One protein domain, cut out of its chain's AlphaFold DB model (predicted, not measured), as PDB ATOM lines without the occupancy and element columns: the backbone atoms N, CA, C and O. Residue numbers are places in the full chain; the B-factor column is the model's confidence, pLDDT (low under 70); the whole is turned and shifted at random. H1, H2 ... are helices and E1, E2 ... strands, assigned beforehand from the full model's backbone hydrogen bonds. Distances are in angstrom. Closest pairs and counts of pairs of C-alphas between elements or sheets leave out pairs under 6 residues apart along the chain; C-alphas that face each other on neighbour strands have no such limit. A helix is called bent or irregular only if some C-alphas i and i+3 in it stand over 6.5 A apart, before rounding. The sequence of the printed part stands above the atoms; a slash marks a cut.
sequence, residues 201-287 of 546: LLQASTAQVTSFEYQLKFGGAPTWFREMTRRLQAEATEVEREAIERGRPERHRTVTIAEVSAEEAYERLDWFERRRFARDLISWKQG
ATOM      1  N   LEU A 201     293.730  50.047  -6.382       95.94
ATOM      2  CA  LEU A 201     294.698  50.610  -7.311       95.94
ATOM      3  C   LEU A 201     294.103  51.863  -7.935       95.94
ATOM      4  O   LEU A 201     293.055  51.807  -8.578       95.94
ATOM      5  N   LEU A 202     294.779  52.990  -7.774       96.31
ATOM      6  CA  LEU A 202     294.438  54.225  -8.460       96.31
ATOM      7  C   LEU A 202     295.309  54.348  -9.706       96.31
ATOM      8  O   LEU A 202     296.528  54.180  -9.631       96.31
ATOM      9  N   GLN A 203     294.680  54.601 -10.851       96.56
ATOM     10  CA  GLN A 203     295.318  54.530 -12.160       96.56
ATOM     11  C   GLN A 203     295.084  55.798 -12.980       96.56
ATOM     12  O   GLN A 203     293.987  56.356 -12.963       96.56
ATOM     13  N   ALA A 204     296.093  56.215 -13.741       96.50
ATOM     14  CA  ALA A 204     296.026  57.355 -14.656       96.50
ATOM     15  C   ALA A 204     296.709  57.020 -15.986       96.50
ATOM     16  O   ALA A 204     297.558  56.127 -16.048       96.50
ATOM     17  N   SER A 205     296.327  57.707 -17.060       96.25
ATOM     18  CA  SER A 205     297.011  57.577 -18.351       96.25
ATOM     19  C   SER A 205     298.276  58.430 -18.364       96.25
ATOM     20  O   SER A 205     298.237  59.583 -17.937       96.25
ATOM     21  N   THR A 206     299.379  57.924 -18.924       95.62
ATOM     22  CA  THR A 206     300.591  58.736 -19.149       95.62
ATOM     23  C   THR A 206     300.331  59.945 -20.059       95.62
ATOM     24  O   THR A 206     301.051  60.931 -19.978       95.62
ATOM     25  N   ALA A 207     299.243  59.942 -20.840       93.75
ATOM     26  CA  ALA A 207     298.790  61.111 -21.601       93.75
ATOM     27  C   ALA A 207     298.342  62.292 -20.711       93.75
ATOM     28  O   ALA A 207     298.177  63.410 -21.191       93.75
ATOM     29  N   GLN A 208     298.084  62.052 -19.419       94.81
ATOM     30  CA  GLN A 208     297.498  63.027 -18.494       94.81
ATOM     31  C   GLN A 208     298.537  63.738 -17.611       94.81
ATOM     32  O   GLN A 208     298.143  64.533 -16.757       94.81
ATOM     33  N   VAL A 209     299.844  63.509 -17.805       95.31
ATOM     34  CA  VAL A 209     300.924  64.109 -16.985       95.31
ATOM     35  C   VAL A 209     300.778  65.623 -16.853       95.31
ATOM     36  O   VAL A 209     300.743  66.147 -15.741       95.31
ATOM     37  N   THR A 210     300.594  66.323 -17.971       94.44
ATOM     38  CA  THR A 210     300.449  67.788 -17.996       94.44
ATOM     39  C   THR A 210     299.229  68.263 -17.207       94.44
ATOM     40  O   THR A 210     299.258  69.314 -16.564       94.44
ATOM     41  N   SER A 211     298.157  67.468 -17.187       94.38
ATOM     42  CA  SER A 211     296.958  67.757 -16.395       94.38
ATOM     43  C   SER A 211     297.209  67.569 -14.898       94.38
ATOM     44  O   SER A 211     296.750  68.383 -14.098       94.38
ATOM     45  N   PHE A 212     297.983  66.555 -14.496       94.81
ATOM     46  CA  PHE A 212     298.415  66.382 -13.103       94.81
ATOM     47  C   PHE A 212     299.335  67.521 -12.639       94.81
ATOM     48  O   PHE A 212     299.169  68.041 -11.534       94.81
ATOM     49  N   GLU A 213     300.269  67.959 -13.482       93.88
ATOM     50  CA  GLU A 213     301.136  69.112 -13.206       93.88
ATOM     51  C   GLU A 213     300.339  70.407 -13.070       93.88
ATOM     52  O   GLU A 213     300.596  71.216 -12.176       93.88
ATOM     53  N   TYR A 214     299.328  70.596 -13.918       92.44
ATOM     54  CA  TYR A 214     298.417  71.728 -13.818       92.44
ATOM     55  C   TYR A 214     297.684  71.744 -12.468       92.44
ATOM     56  O   TYR A 214     297.607  72.790 -11.824       92.44
ATOM     57  N   GLN A 215     297.245  70.584 -11.967       91.50
ATOM     58  CA  GLN A 215     296.609  70.476 -10.648       91.50
ATOM     59  C   GLN A 215     297.540  70.854  -9.480       91.50
ATOM     60  O   GLN A 215     297.063  71.383  -8.468       91.50
ATOM     61  N   LEU A 216     298.858  70.651  -9.611       92.00
ATOM     62  CA  LEU A 216     299.842  71.072  -8.603       92.00
ATOM     63  C   LEU A 216     299.953  72.599  -8.472       92.00
ATOM     64  O   LEU A 216     300.298  73.086  -7.393       92.00
ATOM     65  N   LYS A 217     299.632  73.355  -9.530       89.12
ATOM     66  CA  LYS A 217     299.741  74.825  -9.555       89.12
ATOM     67  C   LYS A 217     298.654  75.534  -8.744       89.12
ATOM     68  O   LYS A 217     298.875  76.655  -8.304       89.12
ATOM     69  N   PHE A 218     297.514  74.890  -8.483       80.50
ATOM     70  CA  PHE A 218     296.385  75.495  -7.753       80.50
ATOM     71  C   PHE A 218     296.580  75.624  -6.229       80.50
ATOM     72  O   PHE A 218     295.657  76.041  -5.535       80.50
ATOM     73  N   GLY A 219     297.748  75.264  -5.683       75.62
ATOM     74  CA  GLY A 219     297.977  75.245  -4.233       75.62
ATOM     75  C   GLY A 219     297.169  74.152  -3.512       75.62
ATOM     76  O   GLY A 219     296.309  73.489  -4.095       75.62
ATOM     77  N   GLY A 220     297.494  73.876  -2.244       83.44
ATOM     78  CA  GLY A 220     296.751  72.905  -1.417       83.44
ATOM     79  C   GLY A 220     296.785  71.446  -1.903       83.44
ATOM     80  O   GLY A 220     295.915  70.657  -1.539       83.44
ATOM     81  N   ALA A 221     297.747  71.082  -2.758       88.19
ATOM     82  CA  ALA A 221     297.929  69.711  -3.226       88.19
ATOM     83  C   ALA A 221     298.546  68.831  -2.117       88.19
ATOM     84  O   ALA A 221     299.667  69.135  -1.677       88.19
ATOM     85  N   PRO A 222     297.866  67.750  -1.684       93.69
ATOM     86  CA  PRO A 222     298.375  66.851  -0.652       93.69
ATOM     87  C   PRO A 222     299.689  66.167  -1.049       93.69
ATOM     88  O   PRO A 222     299.973  65.973  -2.233       93.69
ATOM     89  N   THR A 223     300.467  65.724  -0.059       94.75
ATOM     90  CA  THR A 223     301.738  65.010  -0.284       94.75
ATOM     91  C   THR A 223     301.554  63.755  -1.139       94.75
ATOM     92  O   THR A 223     302.345  63.511  -2.047       94.75
ATOM     93  N   TRP A 224     300.473  62.999  -0.918       95.69
ATOM     94  CA  TRP A 224     300.175  61.799  -1.705       95.69
ATOM     95  C   TRP A 224     299.912  62.110  -3.185       95.69
ATOM     96  O   TRP A 224     300.255  61.299  -4.042       95.69
ATOM     97  N   PHE A 225     299.350  63.281  -3.508       95.88
ATOM     98  CA  PHE A 225     299.091  63.671  -4.896       95.88
ATOM     99  C   PHE A 225     300.399  64.016  -5.612       95.88
ATOM    100  O   PHE A 225     300.611  63.611  -6.747       95.88
ATOM    101  N   ARG A 226     301.327  64.687  -4.916       95.38
ATOM    102  CA  ARG A 226     302.675  64.961  -5.444       95.38
ATOM    103  C   ARG A 226     303.430  63.672  -5.765       95.38
ATOM    104  O   ARG A 226     304.094  63.598  -6.793       95.38
ATOM    105  N   GLU A 227     303.303  62.664  -4.907       96.44
ATOM    106  CA  GLU A 227     303.899  61.343  -5.131       96.44
ATOM    107  C   GLU A 227     303.273  60.623  -6.334       96.44
ATOM    108  O   GLU A 227     303.997  60.102  -7.180       96.44
ATOM    109  N   MET A 228     301.943  60.654  -6.472       96.56
ATOM    110  CA  MET A 228     301.260  60.130  -7.660       96.56
ATOM    111  C   MET A 228     301.737  60.804  -8.950       96.56
ATOM    112  O   MET A 228     302.033  60.111  -9.921       96.56
ATOM    113  N   THR A 229     301.839  62.139  -8.960       96.69
ATOM    114  CA  THR A 229     302.318  62.892 -10.127       96.69
ATOM    115  C   THR A 229     303.747  62.503 -10.483       96.69
ATOM    116  O   THR A 229     304.028  62.262 -11.653       96.69
ATOM    117  N   ARG A 230     304.632  62.361  -9.488       97.06
ATOM    118  CA  ARG A 230     306.021  61.934  -9.706       97.06
ATOM    119  C   ARG A 230     306.101  60.550 -10.352       97.06
ATOM    120  O   ARG A 230     306.873  60.357 -11.285       97.06
ATOM    121  N   ARG A 231     305.290  59.597  -9.885       97.19
ATOM    122  CA  ARG A 231     305.210  58.253 -10.483       97.19
ATOM    123  C   ARG A 231     304.702  58.303 -11.920       97.19
ATOM    124  O   ARG A 231     305.273  57.655 -12.787       97.19
ATOM    125  N   LEU A 232     303.662  59.097 -12.177       97.56
ATOM    126  CA  LEU A 232     303.108  59.255 -13.520       97.56
ATOM    127  C   LEU A 232     304.118  59.889 -14.490       97.56
ATOM    128  O   LEU A 232     304.213  59.451 -15.631       97.56
ATOM    129  N   GLN A 233     304.880  60.887 -14.031       97.06
ATOM    130  CA  GLN A 233     305.961  61.512 -14.798       97.06
ATOM    131  C   GLN A 233     307.048  60.498 -15.159       97.06
ATOM    132  O   GLN A 233     307.405  60.394 -16.326       97.06
ATOM    133  N   ALA A 234     307.519  59.712 -14.185       96.75
ATOM    134  CA  ALA A 234     308.534  58.688 -14.427       96.75
ATOM    135  C   ALA A 234     308.084  57.669 -15.490       96.75
ATOM    136  O   ALA A 234     308.841  57.352 -16.405       96.75
ATOM    137  N   GLU A 235     306.831  57.213 -15.420       96.50
ATOM    138  CA  GLU A 235     306.254  56.301 -16.416       96.50
ATOM    139  C   GLU A 235     306.090  56.936 -17.801       96.50
ATOM    140  O   GLU A 235     306.248  56.262 -18.816       96.50
ATOM    141  N   ALA A 236     305.770  58.227 -17.878       94.94
ATOM    142  CA  ALA A 236     305.670  58.917 -19.158       94.94
ATOM    143  C   ALA A 236     307.039  59.110 -19.821       94.94
ATOM    144  O   ALA A 236     307.158  58.871 -21.019       94.94
ATOM    145  N   THR A 237     308.074  59.445 -19.044       95.62
ATOM    146  CA  THR A 237     309.460  59.502 -19.535       95.62
ATOM    147  C   THR A 237     309.929  58.139 -20.047       95.62
ATOM    148  O   THR A 237     310.618  58.066 -21.061       95.62
ATOM    149  N   GLU A 238     309.527  57.046 -19.394       94.00
ATOM    150  CA  GLU A 238     309.806  55.690 -19.876       94.00
ATOM    151  C   GLU A 238     309.124  55.410 -21.224       94.00
ATOM    152  O   GLU A 238     309.759  54.902 -22.146       94.00
ATOM    153  N   VAL A 239     307.847  55.783 -21.372       92.25
ATOM    154  CA  VAL A 239     307.103  55.634 -22.638       92.25
ATOM    155  C   VAL A 239     307.752  56.430 -23.771       92.25
ATOM    156  O   VAL A 239     307.863  55.915 -24.885       92.25
ATOM    157  N   GLU A 240     308.187  57.660 -23.499       92.69
ATOM    158  CA  GLU A 240     308.907  58.503 -24.457       92.69
ATOM    159  C   GLU A 240     310.245  57.863 -24.856       92.69
ATOM    160  O   GLU A 240     310.541  57.722 -26.046       92.69
ATOM    161  N   ARG A 241     311.020  57.370 -23.879       93.31
ATOM    162  CA  ARG A 241     312.284  56.670 -24.141       93.31
ATOM    163  C   ARG A 241     312.077  55.428 -25.010       93.31
ATOM    164  O   ARG A 241     312.758  55.280 -26.023       93.31
ATOM    165  N   GLU A 242     311.112  54.573 -24.668       91.25
ATOM    166  CA  GLU A 242     310.776  53.377 -25.454       91.25
ATOM    167  C   GLU A 242     310.362  53.725 -26.898       91.25
ATOM    168  O   GLU A 242     310.644  52.968 -27.831       91.25
ATOM    169  N   ALA A 243     309.663  54.848 -27.091       90.00
ATOM    170  CA  ALA A 243     309.229  55.322 -28.402       90.00
ATOM    171  C   ALA A 243     310.420  55.765 -29.267       90.00
ATOM    172  O   ALA A 243     310.523  55.345 -30.426       90.00
ATOM    173  N   ILE A 244     311.349  56.530 -28.681       92.81
ATOM    174  CA  ILE A 244     312.594  56.976 -29.324       92.81
ATOM    175  C   ILE A 244     313.470  55.775 -29.693       92.81
ATOM    176  O   ILE A 244     313.856  55.639 -30.854       92.81
ATOM    177  N   GLU A 245     313.731  54.869 -28.746       93.25
ATOM    178  CA  GLU A 245     314.566  53.677 -28.967       93.25
ATOM    179  C   GLU A 245     314.027  52.784 -30.092       93.25
ATOM    180  O   GLU A 245     314.791  52.195 -30.856       93.25
ATOM    181  N   ARG A 246     312.698  52.684 -30.218       91.00
ATOM    182  CA  ARG A 246     312.039  51.846 -31.229       91.00
ATOM    183  C   ARG A 246     311.712  52.587 -32.527       91.00
ATOM    184  O   ARG A 246     311.184  51.950 -33.441       91.00
ATOM    185  N   GLY A 247     311.961  53.897 -32.610       88.50
ATOM    186  CA  GLY A 247     311.596  54.734 -33.758       88.50
ATOM    187  C   GLY A 247     310.095  54.711 -34.076       88.50
ATOM    188  O   GLY A 247     309.705  54.686 -35.244       88.50
ATOM    189  N   ARG A 248     309.237  54.631 -33.052       85.38
ATOM    190  CA  ARG A 248     307.773  54.514 -33.184       85.38
ATOM    191  C   ARG A 248     307.079  55.661 -32.450       85.38
ATOM    192  O   ARG A 248     307.648  56.186 -31.503       85.38
ATOM    193  N   PRO A 249     305.846  56.034 -32.837       83.19
ATOM    194  CA  PRO A 249     305.090  57.038 -32.096       83.19
ATOM    195  C   PRO A 249     304.834  56.583 -30.656       83.19
ATOM    196  O   PRO A 249     304.615  55.392 -30.405       83.19
ATOM    197  N   GLU A 250     304.814  57.551 -29.737       84.38
ATOM    198  CA  GLU A 250     304.479  57.335 -28.332       84.38
ATOM    199  C   GLU A 250     303.126  56.639 -28.190       84.38
ATOM    200  O   GLU A 250     302.116  57.030 -28.783       84.38
ATOM    201  N   ARG A 251     303.100  55.582 -27.380       87.19
ATOM    202  CA  ARG A 251     301.875  54.860 -27.041       87.19
ATOM    203  C   ARG A 251     301.620  55.008 -25.557       87.19
ATOM    204  O   ARG A 251     302.160  54.253 -24.750       87.19
ATOM    205  N   HIS A 252     300.798  55.991 -25.209       90.69
ATOM    206  CA  HIS A 252     300.410  56.213 -23.825       90.69
ATOM    207  C   HIS A 252     299.730  54.975 -23.232       90.69
ATOM    208  O   HIS A 252     298.987  54.263 -23.914       90.69
ATOM    209  N   ARG A 253     299.979  54.729 -21.946       90.44
ATOM    210  CA  ARG A 253     299.455  53.570 -21.217       90.44
ATOM    211  C   ARG A 253     298.842  53.995 -19.890       90.44
ATOM    212  O   ARG A 253     299.229  55.005 -19.306       90.44
ATOM    213  N   THR A 254     297.871  53.225 -19.418       94.88
ATOM    214  CA  THR A 254     297.310  53.391 -18.075       94.88
ATOM    215  C   THR A 254     298.234  52.729 -17.061       94.88
ATOM    216  O   THR A 254     298.519  51.538 -17.178       94.88
ATOM    217  N   VAL A 255     298.676  53.486 -16.058       95.81
ATOM    218  CA  VAL A 255     299.609  53.029 -15.020       95.81
ATOM    219  C   VAL A 255     299.001  53.175 -13.633       95.81
ATOM    220  O   VAL A 255     298.188  54.066 -13.387       95.81
ATOM    221  N   THR A 256     299.393  52.293 -12.715       96.94
ATOM    222  CA  THR A 256     299.005  52.386 -11.304       96.94
ATOM    223  C   THR A 256     299.877  53.427 -10.607       96.94
ATOM    224  O   THR A 256     301.071  53.223 -10.419       96.94
ATOM    225  N   ILE A 257     299.268  54.535 -10.194       96.81
ATOM    226  CA  ILE A 257     299.944  55.668  -9.545       96.81
ATOM    227  C   ILE A 257     299.871  55.601  -8.017       96.81
ATOM    228  O   ILE A 257     300.665  56.245  -7.335       96.81
ATOM    229  N   ALA A 258     298.962  54.795  -7.459       97.00
ATOM    230  CA  ALA A 258     298.979  54.432  -6.046       97.00
ATOM    231  C   ALA A 258     298.266  53.102  -5.784       97.00
ATOM    232  O   ALA A 258     297.300  52.762  -6.465       97.00
ATOM    233  N   GLU A 259     298.714  52.405  -4.745       97.12
ATOM    234  CA  GLU A 259     298.045  51.256  -4.141       97.12
ATOM    235  C   GLU A 259     297.738  51.614  -2.685       97.12
ATOM    236  O   GLU A 259     298.633  52.043  -1.957       97.12
ATOM    237  N   VAL A 260     296.464  51.554  -2.303       96.62
ATOM    238  CA  VAL A 260     295.957  52.180  -1.071       96.62
ATOM    239  C   VAL A 260     294.851  51.351  -0.433       96.62
ATOM    240  O   VAL A 260     294.285  50.478  -1.086       96.62
ATOM    241  N   SER A 261     294.510  51.625   0.822       95.69
ATOM    242  CA  SER A 261     293.320  51.038   1.452       95.69
ATOM    243  C   SER A 261     292.011  51.529   0.806       95.69
ATOM    244  O   SER A 261     291.988  52.524   0.078       95.69
ATOM    245  N   ALA A 262     290.897  50.850   1.098       93.25
ATOM    246  CA  ALA A 262     289.574  51.230   0.595       93.25
ATOM    247  C   ALA A 262     289.167  52.657   1.005       93.25
ATOM    248  O   ALA A 262     288.613  53.396   0.188       93.25
ATOM    249  N   GLU A 263     289.477  53.049   2.244       95.00
ATOM    250  CA  GLU A 263     289.163  54.379   2.776       95.00
ATOM    251  C   GLU A 263     290.029  55.458   2.127       95.00
ATOM    252  O   GLU A 263     289.513  56.474   1.672       95.00
ATOM    253  N   GLU A 264     291.332  55.218   1.985       96.19
ATOM    254  CA  GLU A 264     292.219  56.153   1.289       96.19
ATOM    255  C   GLU A 264     291.852  56.302  -0.192       96.19
ATOM    256  O   GLU A 264     291.922  57.404  -0.732       96.19
ATOM    257  N   ALA A 265     291.461  55.218  -0.873       95.25
ATOM    258  CA  ALA A 265     290.962  55.304  -2.243       95.25
ATOM    259  C   ALA A 265     289.701  56.169  -2.311       95.25
ATOM    260  O   ALA A 265     289.609  57.025  -3.191       95.25
ATOM    261  N   TYR A 266     288.765  55.987  -1.375       95.12
ATOM    262  CA  TYR A 266     287.567  56.816  -1.270       95.12
ATOM    263  C   TYR A 266     287.937  58.298  -1.111       95.12
ATOM    264  O   TYR A 266     287.463  59.134  -1.875       95.12
ATOM    265  N   GLU A 267     288.811  58.628  -0.157       95.00
ATOM    266  CA  GLU A 267     289.220  60.011   0.121       95.00
ATOM    267  C   GLU A 267     289.923  60.670  -1.065       95.00
ATOM    268  O   GLU A 267     289.667  61.832  -1.390       95.00
ATOM    269  N   ARG A 268     290.810  59.930  -1.732       95.12
ATOM    270  CA  ARG A 268     291.547  60.442  -2.889       95.12
ATOM    271  C   ARG A 268     290.607  60.669  -4.067       95.12
ATOM    272  O   ARG A 268     290.716  61.705  -4.710       95.12
ATOM    273  N   LEU A 269     289.668  59.758  -4.328       94.19
ATOM    274  CA  LEU A 269     288.655  59.948  -5.370       94.19
ATOM    275  C   LEU A 269     287.771  61.169  -5.082       94.19
ATOM    276  O   LEU A 269     287.609  62.002  -5.970       94.19
ATOM    277  N   ASP A 270     287.306  61.337  -3.842       93.44
ATOM    278  CA  ASP A 270     286.515  62.505  -3.430       93.44
ATOM    279  C   ASP A 270     287.301  63.820  -3.616       93.44
ATOM    280  O   ASP A 270     286.758  64.827  -4.077       93.44
ATOM    281  N   TRP A 271     288.615  63.809  -3.362       93.12
ATOM    282  CA  TRP A 271     289.485  64.957  -3.643       93.12
ATOM    283  C   TRP A 271     289.513  65.335  -5.135       93.12
ATOM    284  O   TRP A 271     289.483  66.525  -5.460       93.12
ATOM    285  N   PHE A 272     289.538  64.353  -6.047       92.75
ATOM    286  CA  PHE A 272     289.469  64.610  -7.493       92.75
ATOM    287  C   PHE A 272     288.082  65.102  -7.932       92.75
ATOM    288  O   PHE A 272     288.009  65.964  -8.806       92.75
ATOM    289  N   GLU A 273     286.994  64.613  -7.328       90.25
ATOM    290  CA  GLU A 273     285.630  65.071  -7.648       90.25
ATOM    291  C   GLU A 273     285.421  66.549  -7.288       90.25
ATOM    292  O   GLU A 273     284.775  67.291  -8.027       90.25
ATOM    293  N   ARG A 274     286.006  67.007  -6.175       89.06
ATOM    294  CA  ARG A 274     285.873  68.398  -5.708       89.06
ATOM    295  C   ARG A 274     286.733  69.394  -6.486       89.06
ATOM    296  O   ARG A 274     286.576  70.603  -6.307       89.06
ATOM    297  N   ARG A 275     287.656  68.923  -7.332       87.38
ATOM    298  CA  ARG A 275     288.581  69.782  -8.078       87.38
ATOM    299  C   ARG A 275     288.166  69.975  -9.527       87.38
ATOM    300  O   ARG A 275     287.860  69.043 -10.271       87.38
ATOM    301  N   ARG A 276     288.251  71.232  -9.966       83.50
ATOM    302  CA  ARG A 276     287.962  71.621 -11.346       83.50
ATOM    303  C   ARG A 276     288.917  70.908 -12.306       83.50
ATOM    304  O   ARG A 276     290.130  70.935 -12.107       83.50
ATOM    305  N   PHE A 277     288.358  70.297 -13.351       84.44
ATOM    306  CA  PHE A 277     289.096  69.564 -14.391       84.44
ATOM    307  C   PHE A 277     289.925  68.369 -13.887       84.44
ATOM    308  O   PHE A 277     290.830  67.920 -14.585       84.44
ATOM    309  N   ALA A 278     289.647  67.863 -12.683       88.06
ATOM    310  CA  ALA A 278     290.410  66.767 -12.093       88.06
ATOM    311  C   ALA A 278     289.659  65.425 -12.144       88.06
ATOM    312  O   ALA A 278     290.290  64.371 -12.144       88.06
ATOM    313  N   ARG A 279     288.324  65.459 -12.254       86.31
ATOM    314  CA  ARG A 279     287.448  64.281 -12.224       86.31
ATOM    315  C   ARG A 279     287.951  63.123 -13.091       86.31
ATOM    316  O   ARG A 279     288.183  62.032 -12.584       86.31
ATOM    317  N   ASP A 280     288.203  63.366 -14.373       87.88
ATOM    318  CA  ASP A 280     288.535  62.308 -15.338       87.88
ATOM    319  C   ASP A 280     290.036  61.970 -15.411       87.88
ATOM    320  O   ASP A 280     290.461  61.168 -16.244       87.88
ATOM    321  N   LEU A 281     290.856  62.558 -14.532       92.25
ATOM    322  CA  LEU A 281     292.302  62.313 -14.490       92.25
ATOM    323  C   LEU A 281     292.673  60.990 -13.829       92.25
ATOM    324  O   LEU A 281     293.781  60.494 -14.004       92.25
ATOM    325  N   ILE A 282     291.764  60.425 -13.043       92.44
ATOM    326  CA  ILE A 282     292.024  59.206 -12.295       92.44
ATOM    327  C   ILE A 282     290.907  58.205 -12.516       92.44
ATOM    328  O   ILE A 282     289.737  58.557 -12.640       92.44
ATOM    329  N   SER A 283     291.285  56.942 -12.540       92.25
ATOM    330  CA  SER A 283     290.395  55.794 -12.482       92.25
ATOM    331  C   SER A 283     290.824  54.912 -11.320       92.25
ATOM    332  O   SER A 283     291.908  55.078 -10.757       92.25
ATOM    333  N   TRP A 284     289.966  53.980 -10.933       92.06
ATOM    334  CA  TRP A 284     290.285  53.027  -9.888       92.06
ATOM    335  C   TRP A 284     290.069  51.611 -10.405       92.06
ATOM    336  O   TRP A 284     289.236  51.362 -11.279       92.06
ATOM    337  N   LYS A 285     290.812  50.678  -9.825       92.12
ATOM    338  CA  LYS A 285     290.669  49.247 -10.033       92.12
ATOM    339  C   LYS A 285     290.801  48.558  -8.684       92.12
ATOM    340  O   LYS A 285     291.687  48.892  -7.901       92.12
ATOM    341  N   GLN A 286     289.935  47.594  -8.393       91.56
ATOM    342  CA  GLN A 286     290.095  46.803  -7.176       91.56
ATOM    343  C   GLN A 286     291.387  45.985  -7.217       91.56
ATOM    344  O   GLN A 286     291.789  45.491  -8.277       91.56
ATOM    345  N   GLY A 287     292.029  45.831  -6.061       92.00
ATOM    346  CA  GLY A 287     293.139  44.903  -5.905       92.00
ATOM    347  C   GLY A 287     292.681  43.448  -5.976       92.00
ATOM    348  O   GLY A 287     291.514  43.121  -6.212       92.00
TER     349      GLY A 287
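This is residues 201 to 287 of the 546 residues of the protein "MobA_MobL domain-containing protein" of Sphingomonas ginsenosidimutans (UniProt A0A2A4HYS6). A small antiparallel sheet of three strands has two helices, H2 and H3, over one face; H1 folds back on H2 as a helical hairpin and only grazes the sheet. The long helix H2 covers E2 with its residues 224 to 236 and runs on past the sheet, and the link from H2 folds back to E2; this makes the longest axis. The printed part has 87 residues, with three named helices and three named strands in the order E1 H1 H2 E2 H3 E3; the sheet order is E2 E1 E3, and the class is mixed, helices and strands. The whole is compact, with a radius of gyration of the C-alphas of 13.4 A and spans of 42 by 31 by 19 A.

Begin with the sheet: find C-alpha 201 at (294.698, 50.610, -7.311), where E1 starts, residues 201 to 205, 13.3 A long. Its neighbours are E2, residues 254 to 260, 17.1 A, and E3, residues 283 to 286, which ends at C-alpha 286 at (290.095, 46.803, -7.176). H2, residues 223 to 246, runs 35.2 A from C-alpha 223 at (301.738, 65.010, -0.284). H1 is residues 206 to 217, 18.8 A, and is irregular: C-alphas 207 and 210 are 7.8 A apart. H3 is residues 262 to 273, 16.6 A.

E1 is the inner strand. Between E1 and E3, antiparallel at 147 degrees, look at N 203 and O 283, 2.8 A apart, within hydrogen-bond range. Between E2 and E1, antiparallel at 153 degrees, N 257 and O 202 are 2.8 A apart, also within range. H2 is on the sheet at a height of 8.2 A, over E2 and only just over E1, with 3 C-alphas falling on it; it runs along the strands, at 27 degrees to E2 on the local plane. The closest C-alphas of H2 and E2 are those of Met 228 and Ile 257, 5.0 A. H3 is on the same face at a height of 9.4 A, over E1 and along the strands. The closest C-alphas of H3 and E1 are those of Leu 202 and Ala 265, 7.2 A. E2, H3 and E3 form a split strand-helix-strand unit, two strands running the same way with E1 between them, and its crossover is right-handed. With H2 and H3 on one face, the arrangement has two layers. H2 and H3 are only just apart, at 8.4 A. H1 and H2, a hairpin, touch through residues 226 to 236 of H2; the closest C-alphas are those of Thr 206 and Ala 236, 5.1 A, and the tilt of 36 degrees, opposite ways, is only just steep. Every O i to N i+4 pair is within hydrogen-bond range in H2 and H3, and 5 of 8 in H1.

The two C-alphas farthest apart are those of Gly 247 and Glu 263, 42.9 A. The printed part has no cut; no link is long, and those from H2 to E2 and from H3 to E3 are short. The mean pLDDT of the printed part is 92.6, and no printed residue is under 70.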